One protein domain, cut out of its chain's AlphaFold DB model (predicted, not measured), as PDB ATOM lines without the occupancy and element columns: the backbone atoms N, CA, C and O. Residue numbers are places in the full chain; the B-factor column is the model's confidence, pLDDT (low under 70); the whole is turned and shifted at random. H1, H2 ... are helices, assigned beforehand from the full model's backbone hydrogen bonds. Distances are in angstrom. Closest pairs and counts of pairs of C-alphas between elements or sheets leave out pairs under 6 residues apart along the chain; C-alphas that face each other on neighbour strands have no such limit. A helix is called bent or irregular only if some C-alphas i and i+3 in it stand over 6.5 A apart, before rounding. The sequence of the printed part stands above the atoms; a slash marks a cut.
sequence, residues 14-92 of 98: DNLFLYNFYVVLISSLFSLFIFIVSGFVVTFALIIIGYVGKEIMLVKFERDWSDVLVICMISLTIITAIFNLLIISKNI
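This is residues 14 to 92 of the 98 residues of an uncharacterized protein of Omnitrophica WOR_2 bacterium RIFOXYA2_FULL_38_17 (UniProt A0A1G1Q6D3). A long helical hairpin: the helix H1 runs along most of the length of a thin rod, and the shorter helix H2 folds back beside it, the two crossing at a small angle. The link between them, residues 56 to 64, makes the turn at one end of the rod. The printed part has 79 residues, with two named helices in the order H1, H2 and no named strand, and its class is all helix. It is extended, with a radius of gyration of the C-alphas of 18.3 A, and the C-alphas span 64 by 16 by 15 A.

H1, the longest helix, holds residues 16 to 55 and measures 58.5 A from C-alpha 16 at (214.615, 175.178, 175.381) to C-alpha 55 at (230.516, 215.473, 214.645). H2 holds residues 65 to 91 and measures 38.9 A from its first to its last C-alpha. It ends with C-alpha 91 at (217.170, 176.067, 186.698).

H1 and H2 touch, with 23 pairs of C-alphas within 8 A. Their closest C-alphas, those of Ser 31 and Thr 80, are 6.2 A apart, and their centres are 9.0 A apart. Their lines stand at a shallow tilt of 23 degrees, and they run opposite ways. The two form a helical hairpin. In H1 and H2 every O i to N i+4 pair is within hydrogen-bond range. Neither helix is bent or irregular.

The two C-alphas farthest apart, those of Asp 14 and Leu 58, are 64.5 A apart, while the first and last printed C-alphas, those of Asp 14 and Ile 92, are 14.2 A apart. The printed part has no cut. The link from H1 to H2, with 9 residues, is short. The mean pLDDT of the printed part is 78.6, and the model's confidence is under 70 in residues 14 to 20, 56 to 63 and 90 to 92.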
ATOM      1  N   ASP A  14     207.842 174.374 174.803       59.25
ATOM      2  CA  ASP A  14     208.839 173.475 174.180       59.25
ATOM      3  C   ASP A  14     210.137 174.070 173.595       59.25
ATOM      4  O   ASP A  14     211.039 173.310 173.241       59.25
ATOM      5  N   ASN A  15     210.336 175.391 173.576       64.69
ATOM      6  CA  ASN A  15     211.605 175.970 173.129       64.69
ATOM      7  C   ASN A  15     212.602 176.165 174.289       64.69
ATOM      8  O   ASN A  15     212.516 177.095 175.096       64.69
ATOM      9  N   LEU A  16     213.586 175.267 174.342       65.44
ATOM     10  CA  LEU A  16     214.615 175.178 175.381       65.44
ATOM     11  C   LEU A  16     215.505 176.434 175.449       65.44
ATOM     12  O   LEU A  16     215.935 176.834 176.533       65.44
ATOM     13  N   PHE A  17     215.720 177.099 174.308       67.12
ATOM     14  CA  PHE A  17     216.499 178.337 174.232       67.12
ATOM     15  C   PHE A  17     215.757 179.513 174.881       67.12
ATOM     16  O   PHE A  17     216.317 180.212 175.726       67.12
ATOM     17  N   LEU A  18     214.466 179.674 174.565       66.81
ATOM     18  CA  LEU A  18     213.607 180.695 175.177       66.81
ATOM     19  C   LEU A  18     213.438 180.456 176.682       66.81
ATOM     20  O   LEU A  18     213.486 181.405 177.463       66.81
ATOM     21  N   TYR A  19     213.308 179.198 177.109       68.50
ATOM     22  CA  TYR A  19     213.245 178.845 178.528       68.50
ATOM     23  C   TYR A  19     214.497 179.303 179.295       68.50
ATOM     24  O   TYR A  19     214.379 179.992 180.310       68.50
ATOM     25  N   ASN A  20     215.694 178.967 178.799       69.75
ATOM     26  CA  ASN A  20     216.946 179.361 179.450       69.75
ATOM     27  C   ASN A  20     217.145 180.884 179.431       69.75
ATOM     28  O   ASN A  20     217.576 181.442 180.438       69.75
ATOM     29  N   PHE A  21     216.771 181.566 178.342       76.75
ATOM     30  CA  PHE A  21     216.826 183.027 178.268       76.75
ATOM     31  C   PHE A  21     215.955 183.689 179.345       76.75
ATOM     32  O   PHE A  21     216.439 184.544 180.083       76.75
ATOM     33  N   TYR A  22     214.706 183.242 179.515       72.44
ATOM     34  CA  TYR A  22     213.817 183.777 180.553       72.44
ATOM     35  C   TYR A  22     214.304 183.480 181.973       72.44
ATOM     36  O   TYR A  22     214.185 184.335 182.848       72.44
ATOM     37  N   VAL A  23     214.869 182.296 182.213       73.25
ATOM     38  CA  VAL A  23     215.460 181.946 183.514       73.25
ATOM     39  C   VAL A  23     216.620 182.883 183.855       73.25
ATOM     40  O   VAL A  23     216.660 183.415 184.964       73.25
ATOM     41  N   VAL A  24     217.533 183.118 182.907       77.19
ATOM     42  CA  VAL A  24     218.667 184.036 183.094       77.19
ATOM     43  C   VAL A  24     218.175 185.466 183.293       77.19
ATOM     44  O   VAL A  24     218.635 186.140 184.210       77.19
ATOM     45  N   LEU A  25     217.204 185.914 182.495       79.31
ATOM     46  CA  LEU A  25     216.667 187.269 182.564       79.31
ATOM     47  C   LEU A  25     215.978 187.541 183.908       79.31
ATOM     48  O   LEU A  25     216.288 188.530 184.564       79.31
ATOM     49  N   ILE A  26     215.114 186.633 184.373       79.12
ATOM     50  CA  ILE A  26     214.441 186.759 185.677       79.12
ATOM     51  C   ILE A  26     215.455 186.712 186.828       79.12
ATOM     52  O   ILE A  26     215.362 187.508 187.763       79.12
ATOM     53  N   SER A  27     216.433 185.805 186.763       79.56
ATOM     54  CA  SER A  27     217.488 185.705 187.777       79.56
ATOM     55  C   SER A  27     218.346 186.975 187.826       79.56
ATOM     56  O   SER A  27     218.639 187.490 188.905       79.56
ATOM     57  N   SER A  28     218.680 187.530 186.660       79.88
ATOM     58  CA  SER A  28     219.412 188.788 186.527       79.88
ATOM     59  C   SER A  28     218.630 189.963 187.112       79.88
ATOM     60  O   SER A  28     219.158 190.651 187.979       79.88
ATOM     61  N   LEU A  29     217.357 190.137 186.739       82.69
ATOM     62  CA  LEU A  29     216.482 191.188 187.276       82.69
ATOM     63  C   LEU A  29     216.383 191.138 188.803       82.69
ATOM     64  O   LEU A  29     216.500 192.165 189.468       82.69
ATOM     65  N   PHE A  30     216.208 189.943 189.367       82.06
ATOM     66  CA  PHE A  30     216.118 189.774 190.814       82.06
ATOM     67  C   PHE A  30     217.449 190.078 191.517       82.06
ATOM     68  O   PHE A  30     217.472 190.759 192.542       82.06
ATOM     69  N   SER A  31     218.567 189.626 190.947       79.69
ATOM     70  CA  SER A  31     219.899 189.921 191.479       79.69
ATOM     71  C   SER A  31     220.226 191.414 191.415       79.69
ATOM     72  O   SER A  31     220.827 191.939 192.348       79.69
ATOM     73  N   LEU A  32     219.825 192.099 190.342       82.56
ATOM     74  CA  LEU A  32     220.042 193.533 190.149       82.56
ATOM     75  C   LEU A  32     219.199 194.339 191.147       82.56
ATOM     76  O   LEU A  32     219.699 195.276 191.766       82.56
ATOM     77  N   PHE A  33     217.958 193.914 191.390       84.94
ATOM     78  CA  PHE A  33     217.103 194.508 192.417       84.94
ATOM     79  C   PHE A  33     217.713 194.392 193.821       84.94
ATOM     80  O   PHE A  33     217.828 195.396 194.522       84.94
ATOM     81  N   ILE A  34     218.163 193.194 194.216       85.81
ATOM     82  CA  ILE A  34     218.840 192.992 195.508       85.81
ATOM     83  C   ILE A  34     220.100 193.853 195.596       85.81
ATOM     84  O   ILE A  34     220.323 194.502 196.613       85.81
ATOM     85  N   PHE A  35     220.897 193.895 194.529       85.06
ATOM     86  CA  PHE A  35     222.122 194.683 194.491       85.06
ATOM     87  C   PHE A  35     221.859 196.178 194.713       85.06
ATOM     88  O   PHE A  35     222.534 196.795 195.533       85.06
ATOM     89  N   ILE A  36     220.845 196.749 194.053       87.69
ATOM     90  CA  ILE A  36     220.462 198.158 194.232       87.69
ATOM     91  C   ILE A  36     220.004 198.419 195.669       87.69
ATOM     92  O   ILE A  36     220.487 199.356 196.301       87.69
ATOM     93  N   VAL A  37     219.095 197.593 196.198       90.50
ATOM     94  CA  VAL A  37     218.548 197.788 197.550       90.50
ATOM     95  C   VAL A  37     219.654 197.681 198.600       90.50
ATOM     96  O   VAL A  37     219.783 198.557 199.454       90.50
ATOM     97  N   SER A  38     220.495 196.651 198.522       86.75
ATOM     98  CA  SER A  38     221.611 196.472 199.452       86.75
ATOM     99  C   SER A  38     222.673 197.563 199.308       86.75
ATOM    100  O   SER A  38     223.150 198.070 200.321       86.75
ATOM    101  N   GLY A  39     223.009 197.979 198.083       87.44
ATOM    102  CA  GLY A  39     223.941 199.083 197.840       87.44
ATOM    103  C   GLY A  39     223.441 200.408 198.423       87.44
ATOM    104  O   GLY A  39     224.217 201.155 199.023       87.44
ATOM    105  N   PHE A  40     222.134 200.670 198.334       90.44
ATOM    106  CA  PHE A  40     221.518 201.848 198.942       90.44
ATOM    107  C   PHE A  40     221.634 201.821 200.470       90.44
ATOM    108  O   PHE A  40     222.054 202.808 201.068       90.44
ATOM    109  N   VAL A  41     221.348 200.676 201.099       92.75
ATOM    110  CA  VAL A  41     221.483 200.496 202.556       92.75
ATOM    111  C   VAL A  41     222.927 200.708 203.018       92.75
ATOM    112  O   VAL A  41     223.153 201.425 203.990       92.75
ATOM    113  N   VAL A  42     223.907 200.133 202.313       89.19
ATOM    114  CA  VAL A  42     225.337 200.299 202.629       89.19
ATOM    115  C   VAL A  42     225.758 201.761 202.514       89.19
ATOM    116  O   VAL A  42     226.392 202.294 203.421       89.19
ATOM    117  N   THR A  43     225.377 202.429 201.424       87.56
ATOM    118  CA  THR A  43     225.706 203.843 201.204       87.56
ATOM    119  C   THR A  43     225.096 204.715 202.298       87.56
ATOM    120  O   THR A  43     225.778 205.560 202.873       87.56
ATOM    121  N   PHE A  44     223.831 204.471 202.642       90.19
ATOM    122  CA  PHE A  44     223.137 205.205 203.694       90.19
ATOM    123  C   PHE A  44     223.792 204.999 205.067       90.19
ATOM    124  O   PHE A  44     224.006 205.960 205.803       90.19
ATOM    125  N   ALA A  45     224.192 203.765 205.386       88.25
ATOM    126  CA  ALA A  45     224.925 203.461 206.609       88.25
ATOM    127  C   ALA A  45     226.277 204.193 206.666       88.25
ATOM    128  O   ALA A  45     226.595 204.792 207.690       88.25
ATOM    129  N   LEU A  46     227.046 204.206 205.571       85.88
ATOM    130  CA  LEU A  46     228.322 204.926 205.507       85.88
ATOM    131  C   LEU A  46     228.146 206.440 205.668       85.88
ATOM    132  O   LEU A  46     228.949 207.063 206.356       85.88
ATOM    133  N   ILE A  47     227.082 207.025 205.108       86.25
ATOM    134  CA  ILE A  47     226.754 208.446 205.304       86.25
ATOM    135  C   ILE A  47     226.485 208.738 206.783       86.25
ATOM    136  O   ILE A  47     227.037 209.696 207.324       86.25
ATOM    137  N   ILE A  48     225.681 207.904 207.453       87.38
ATOM    138  CA  ILE A  48     225.382 208.067 208.882       87.38
ATOM    139  C   ILE A  48     226.660 207.947 209.713       87.38
ATOM    140  O   ILE A  48     226.918 208.800 210.560       87.38
ATOM    141  N   ILE A  49     227.475 206.919 209.464       84.12
ATOM    142  CA  ILE A  49     228.727 206.698 210.199       84.12
ATOM    143  C   ILE A  49     229.703 207.857 209.954       84.12
ATOM    144  O   ILE A  49     230.338 208.316 210.899       84.12
ATOM    145  N   GLY A  50     229.795 208.370 208.726       80.06
ATOM    146  CA  GLY A  50     230.624 209.529 208.402       80.06
ATOM    147  C   GLY A  50     230.164 210.800 209.117       80.06
ATOM    148  O   GLY A  50     230.988 211.522 209.679       80.06
ATOM    149  N   TYR A  51     228.854 211.049 209.158       81.38
ATOM    150  CA  TYR A  51     228.276 212.199 209.856       81.38
ATOM    151  C   TYR A  51     228.499 212.109 211.376       81.38
ATOM    152  O   TYR A  51     229.057 213.021 211.986       81.38
ATOM    153  N   VAL A  52     228.150 210.967 211.977       83.88
ATOM    154  CA  VAL A  52     228.310 210.702 213.417       83.88
ATOM    155  C   VAL A  52     229.785 210.696 213.824       83.88
ATOM    156  O   VAL A  52     230.155 211.302 214.826       83.88
ATOM    157  N   GLY A  53     230.655 210.050 213.049       76.25
ATOM    158  CA  GLY A  53     232.087 209.969 213.339       76.25
ATOM    159  C   GLY A  53     232.778 211.333 213.314       76.25
ATOM    160  O   GLY A  53     233.652 211.591 214.146       76.25
ATOM    161  N   LYS A  54     232.351 212.222 212.406       72.69
ATOM    162  CA  LYS A  54     232.890 213.580 212.275       72.69
ATOM    163  C   LYS A  54     232.389 214.523 213.371       72.69
ATOM    164  O   LYS A  54     233.204 215.254 213.927       72.69
ATOM    165  N   GLU A  55     231.090 214.522 213.677       72.75
ATOM    166  CA  GLU A  55     230.516 215.473 214.645       72.75
ATOM    167  C   GLU A  55     230.601 215.004 216.101       72.75
ATOM    168  O   GLU A  55     230.820 215.823 216.988       72.75
ATOM    169  N   ILE A  56     230.446 213.702 216.367       69.62
ATOM    170  CA  ILE A  56     230.279 213.189 217.736       69.62
ATOM    171  C   ILE A  56     231.582 212.611 218.289       69.62
ATOM    172  O   ILE A  56     231.892 212.820 219.458       69.62
ATOM    173  N   MET A  57     232.359 211.890 217.474       69.69
ATOM    174  CA  MET A  57     233.567 211.207 217.961       69.69
ATOM    175  C   MET A  57     234.885 211.936 217.664       69.69
ATOM    176  O   MET A  57     235.922 211.478 218.139       69.69
ATOM    177  N   LEU A  58     234.878 213.053 216.915       63.41
ATOM    178  CA  LEU A  58     236.088 213.819 216.549       63.41
ATOM    179  C   LEU A  58     237.223 212.938 215.976       63.41
ATOM    180  O   LEU A  58     238.405 213.278 216.067       63.41
ATOM    181  N   VAL A  59     236.885 211.793 215.374       65.44
ATOM    182  CA  VAL A  59     237.884 210.871 214.830       65.44
ATOM    183  C   VAL A  59     238.348 211.423 213.490       65.44
ATOM    184  O   VAL A  59     237.569 211.514 212.539       65.44
ATOM    185  N   LYS A  60     239.636 211.770 213.391       60.25
ATOM    186  CA  LYS A  60     240.294 212.057 212.112       60.25
ATOM    187  C   LYS A  60     240.465 210.747 211.341       60.25
ATOM    188  O   LYS A  60     241.517 210.119 211.382       60.25
ATOM    189  N   PHE A  61     239.403 210.309 210.674       60.88
ATOM    190  CA  PHE A  61     239.488 209.241 209.685       60.88
ATOM    191  C   PHE A  61     240.243 209.778 208.463       60.88
ATOM    192  O   PHE A  61     239.693 210.515 207.654       60.88
ATOM    193  N   GLU A  62     241.523 209.424 208.370       60.56
ATOM    194  CA  GLU A  62     242.444 209.785 207.278       60.56
ATOM    195  C   GLU A  62     242.243 208.920 206.019       60.56
ATOM    196  O   GLU A  62     242.864 209.149 204.989       60.56
ATOM    197  N   ARG A  63     241.382 207.899 206.110       63.25
ATOM    198  CA  ARG A  63     241.137 206.915 205.055       63.25
ATOM    199  C   ARG A  63     239.919 207.312 204.228       63.25
ATOM    200  O   ARG A  63     238.853 207.560 204.793       63.25
ATOM    201  N   ASP A  64     240.075 207.332 202.908       73.81
ATOM    202  CA  ASP A  64     239.011 207.685 201.973       73.81
ATOM    203  C   ASP A  64     237.805 206.752 202.152       73.81
ATOM    204  O   ASP A  64     237.881 205.547 201.914       73.81
ATOM    205  N   TRP A  65     236.652 207.304 202.540       72.56
ATOM    206  CA  TRP A  65     235.374 206.576 202.651       72.56
ATOM    207  C   TRP A  65     234.991 205.839 201.357       72.56
ATOM    208  O   TRP A  65     234.216 204.881 201.385       72.56
ATOM    209  N   SER A  66     235.573 206.270 200.234       73.62
ATOM    210  CA  SER A  66     235.504 205.596 198.943       73.62
ATOM    211  C   SER A  66     236.041 204.162 199.002       73.62
ATOM    212  O   SER A  66     235.367 203.257 198.517       73.62
ATOM    213  N   ASP A  67     237.166 203.912 199.680       82.69
ATOM    214  CA  ASP A  67     237.768 202.574 199.774       82.69
ATOM    215  C   ASP A  67     236.855 201.594 200.513       82.69
ATOM    216  O   ASP A  67     236.666 200.450 200.097       82.69
ATOM    217  N   VAL A  68     236.244 202.053 201.608       83.19
ATOM    218  CA  VAL A  68     235.312 201.240 202.400       83.19
ATOM    219  C   VAL A  68     234.077 200.898 201.569       83.19
ATOM    220  O   VAL A  68     233.648 199.744 201.539       83.19
ATOM    221  N   LEU A  69     233.543 201.882 200.840       83.62
ATOM    222  CA  LEU A  69     232.415 201.678 199.938       83.62
ATOM    223  C   LEU A  69     232.767 200.668 198.841       83.62
ATOM    224  O   LEU A  69     231.993 199.746 198.592       83.62
ATOM    225  N   VAL A  70     233.948 200.788 198.231       86.38
ATOM    226  CA  VAL A  70     234.432 199.863 197.200       86.38
ATOM    227  C   VAL A  70     234.511 198.434 197.740       86.38
ATOM    228  O   VAL A  70     233.986 197.521 197.103       86.38
ATOM    229  N   ILE A  71     235.066 198.220 198.936       88.56
ATOM    230  CA  ILE A  71     235.143 196.886 199.556       88.56
ATOM    231  C   ILE A  71     233.739 196.313 199.829       88.56
ATOM    232  O   ILE A  71     233.473 195.136 199.546       88.56
ATOM    233  N   CYS A  72     232.807 197.130 200.328       87.62
ATOM    234  CA  CYS A  72     231.422 196.703 200.534       87.62
ATOM    235  C   CYS A  72     230.727 196.345 199.210       87.62
ATOM    236  O   CYS A  72     230.035 195.331 199.129       87.62
ATOM    237  N   MET A  73     230.949 197.118 198.148       86.50
ATOM    238  CA  MET A  73     230.375 196.836 196.831       86.50
ATOM    239  C   MET A  73     230.982 195.579 196.197       86.50
ATOM    240  O   MET A  73     230.248 194.779 195.613       86.50
ATOM    241  N   ILE A  74     232.289 195.342 196.357       89.81
ATOM    242  CA  ILE A  74     232.958 194.118 195.890       89.81
ATOM    243  C   ILE A  74     232.378 192.891 196.599       89.81
ATOM    244  O   ILE A  74     231.976 191.932 195.941       89.81
ATOM    245  N   SER A  75     232.283 192.923 197.929       89.25
ATOM    246  CA  SER A  75     231.730 191.802 198.699       89.25
ATOM    247  C   SER A  75     230.263 191.527 198.349       89.25
ATOM    248  O   SER A  75     229.888 190.369 198.140       89.25
ATOM    249  N   LEU A  76     229.451 192.573 198.169       84.69
ATOM    250  CA  LEU A  76     228.071 192.444 197.702       84.69
ATOM    251  C   LEU A  76     227.993 191.836 196.293       84.69
ATOM    252  O   LEU A  76     227.148 190.975 196.031       84.69
ATOM    253  N   THR A  77     228.898 192.234 195.396       87.81
ATOM    254  CA  THR A  77     228.991 191.691 194.031       87.81
ATOM    255  C   THR A  77     229.329 190.202 194.049       87.81
ATOM    256  O   THR A  77     228.704 189.421 193.340       87.81
ATOM    257  N   ILE A  78     230.267 189.775 194.901       88.75
ATOM    258  CA  ILE A  78     230.648 188.360 195.028       88.75
ATOM    259  C   ILE A  78     229.457 187.521 195.507       88.75
ATOM    260  O   ILE A  78     229.143 186.490 194.910       88.75
ATOM    261  N   ILE A  79     228.759 187.970 196.553       86.75
ATOM    262  CA  ILE A  79     227.607 187.244 197.106       86.75
ATOM    263  C   ILE A  79     226.485 187.155 196.066       86.75
ATOM    264  O   ILE A  79     225.963 186.067 195.812       86.75
ATOM    265  N   THR A  80     226.134 188.274 195.431       82.69
ATOM    266  CA  THR A  80     225.086 188.303 194.397       82.69
ATOM    267  C   THR A  80     225.452 187.434 193.196       82.69
ATOM    268  O   THR A  80     224.606 186.668 192.735       82.69
ATOM    269  N   ALA A  81     226.711 187.448 192.750       83.69
ATOM    270  CA  ALA A  81     227.196 186.579 191.680       83.69
ATOM    271  C   ALA A  81     227.051 185.090 192.026       83.69
ATOM    272  O   ALA A  81     226.520 184.331 191.215       83.69
ATOM    273  N   ILE A  82     227.442 184.671 193.236       86.31
ATOM    274  CA  ILE A  82     227.291 183.279 193.694       86.31
ATOM    275  C   ILE A  82     225.814 182.872 193.714       86.31
ATOM    276  O   ILE A  82     225.457 181.817 193.190       86.31
ATOM    277  N   PHE A  83     224.936 183.713 194.271       79.31
ATOM    278  CA  PHE A  83     223.496 183.447 194.288       79.31
ATOM    279  C   PHE A  83     222.923 183.302 192.876       79.31
ATOM    280  O   PHE A  83     222.167 182.365 192.612       79.31
ATOM    281  N   ASN A  84     223.309 184.191 191.963       79.06
ATOM    282  CA  ASN A  84     222.848 184.172 190.580       79.06
ATOM    283  C   ASN A  84     223.333 182.900 189.855       79.06
ATOM    284  O   ASN A  84     222.548 182.217 189.198       79.06
ATOM    285  N   LEU A  85     224.591 182.504 190.074       79.69
ATOM    286  CA  LEU A  85     225.178 181.278 189.526       79.69
ATOM    287  C   LEU A  85     224.464 180.022 190.054       79.69
ATOM    288  O   LEU A  85     224.146 179.123 189.275       79.69
ATOM    289  N   LEU A  86     224.114 179.978 191.344       78.38
ATOM    290  CA  LEU A  86     223.332 178.882 191.929       78.38
ATOM    291  C   LEU A  86     221.913 178.790 191.347       78.38
ATOM    292  O   LEU A  86     221.411 177.683 191.129       78.38
ATOM    293  N   ILE A  87     221.256 179.925 191.094       73.25
ATOM    294  CA  ILE A  87     219.910 179.960 190.497       73.25
ATOM    295  C   ILE A  87     219.953 179.456 189.056       73.25
ATOM    296  O   ILE A  87     219.112 178.634 188.678       73.25
ATOM    297  N   ILE A  88     220.936 179.914 188.282       72.94
ATOM    298  CA  ILE A  88     221.162 179.481 186.902       72.94
ATOM    299  C   ILE A  88     221.491 177.986 186.877       72.94
ATOM    300  O   ILE A  88     220.825 177.237 186.171       72.94
ATOM    301  N   SER A  89     222.427 177.519 187.708       74.25
ATOM    302  CA  SER A  89     222.819 176.106 187.794       74.25
ATOM    303  C   SER A  89     221.639 175.187 188.132       74.25
ATOM    304  O   SER A  89     221.489 174.127 187.529       74.25
ATOM    305  N   LYS A  90     220.751 175.602 189.048       67.19
ATOM    306  CA  LYS A  90     219.577 174.800 189.436       67.19
ATOM    307  C   LYS A  90     218.407 174.860 188.452       67.19
ATOM    308  O   LYS A  90     217.575 173.954 188.484       67.19
ATOM    309  N   ASN A  91     218.286 175.912 187.641       65.94
ATOM    310  CA  ASN A  91     217.170 176.067 186.698       65.94
ATOM    311  C   ASN A  91     217.536 175.776 185.246       65.94
ATOM    312  O   ASN A  91     216.614 175.551 184.458       65.94
ATOM    313  N   ILE A  92     218.822 175.761 184.888       64.69
ATOM    314  CA  ILE A  92     219.265 175.288 183.583       64.69
ATOM    315  C   ILE A  92     218.805 173.839 183.448       64.69
ATOM    316  O   ILE A  92     219.276 172.920 184.121       64.69
TER     317      ILE A  92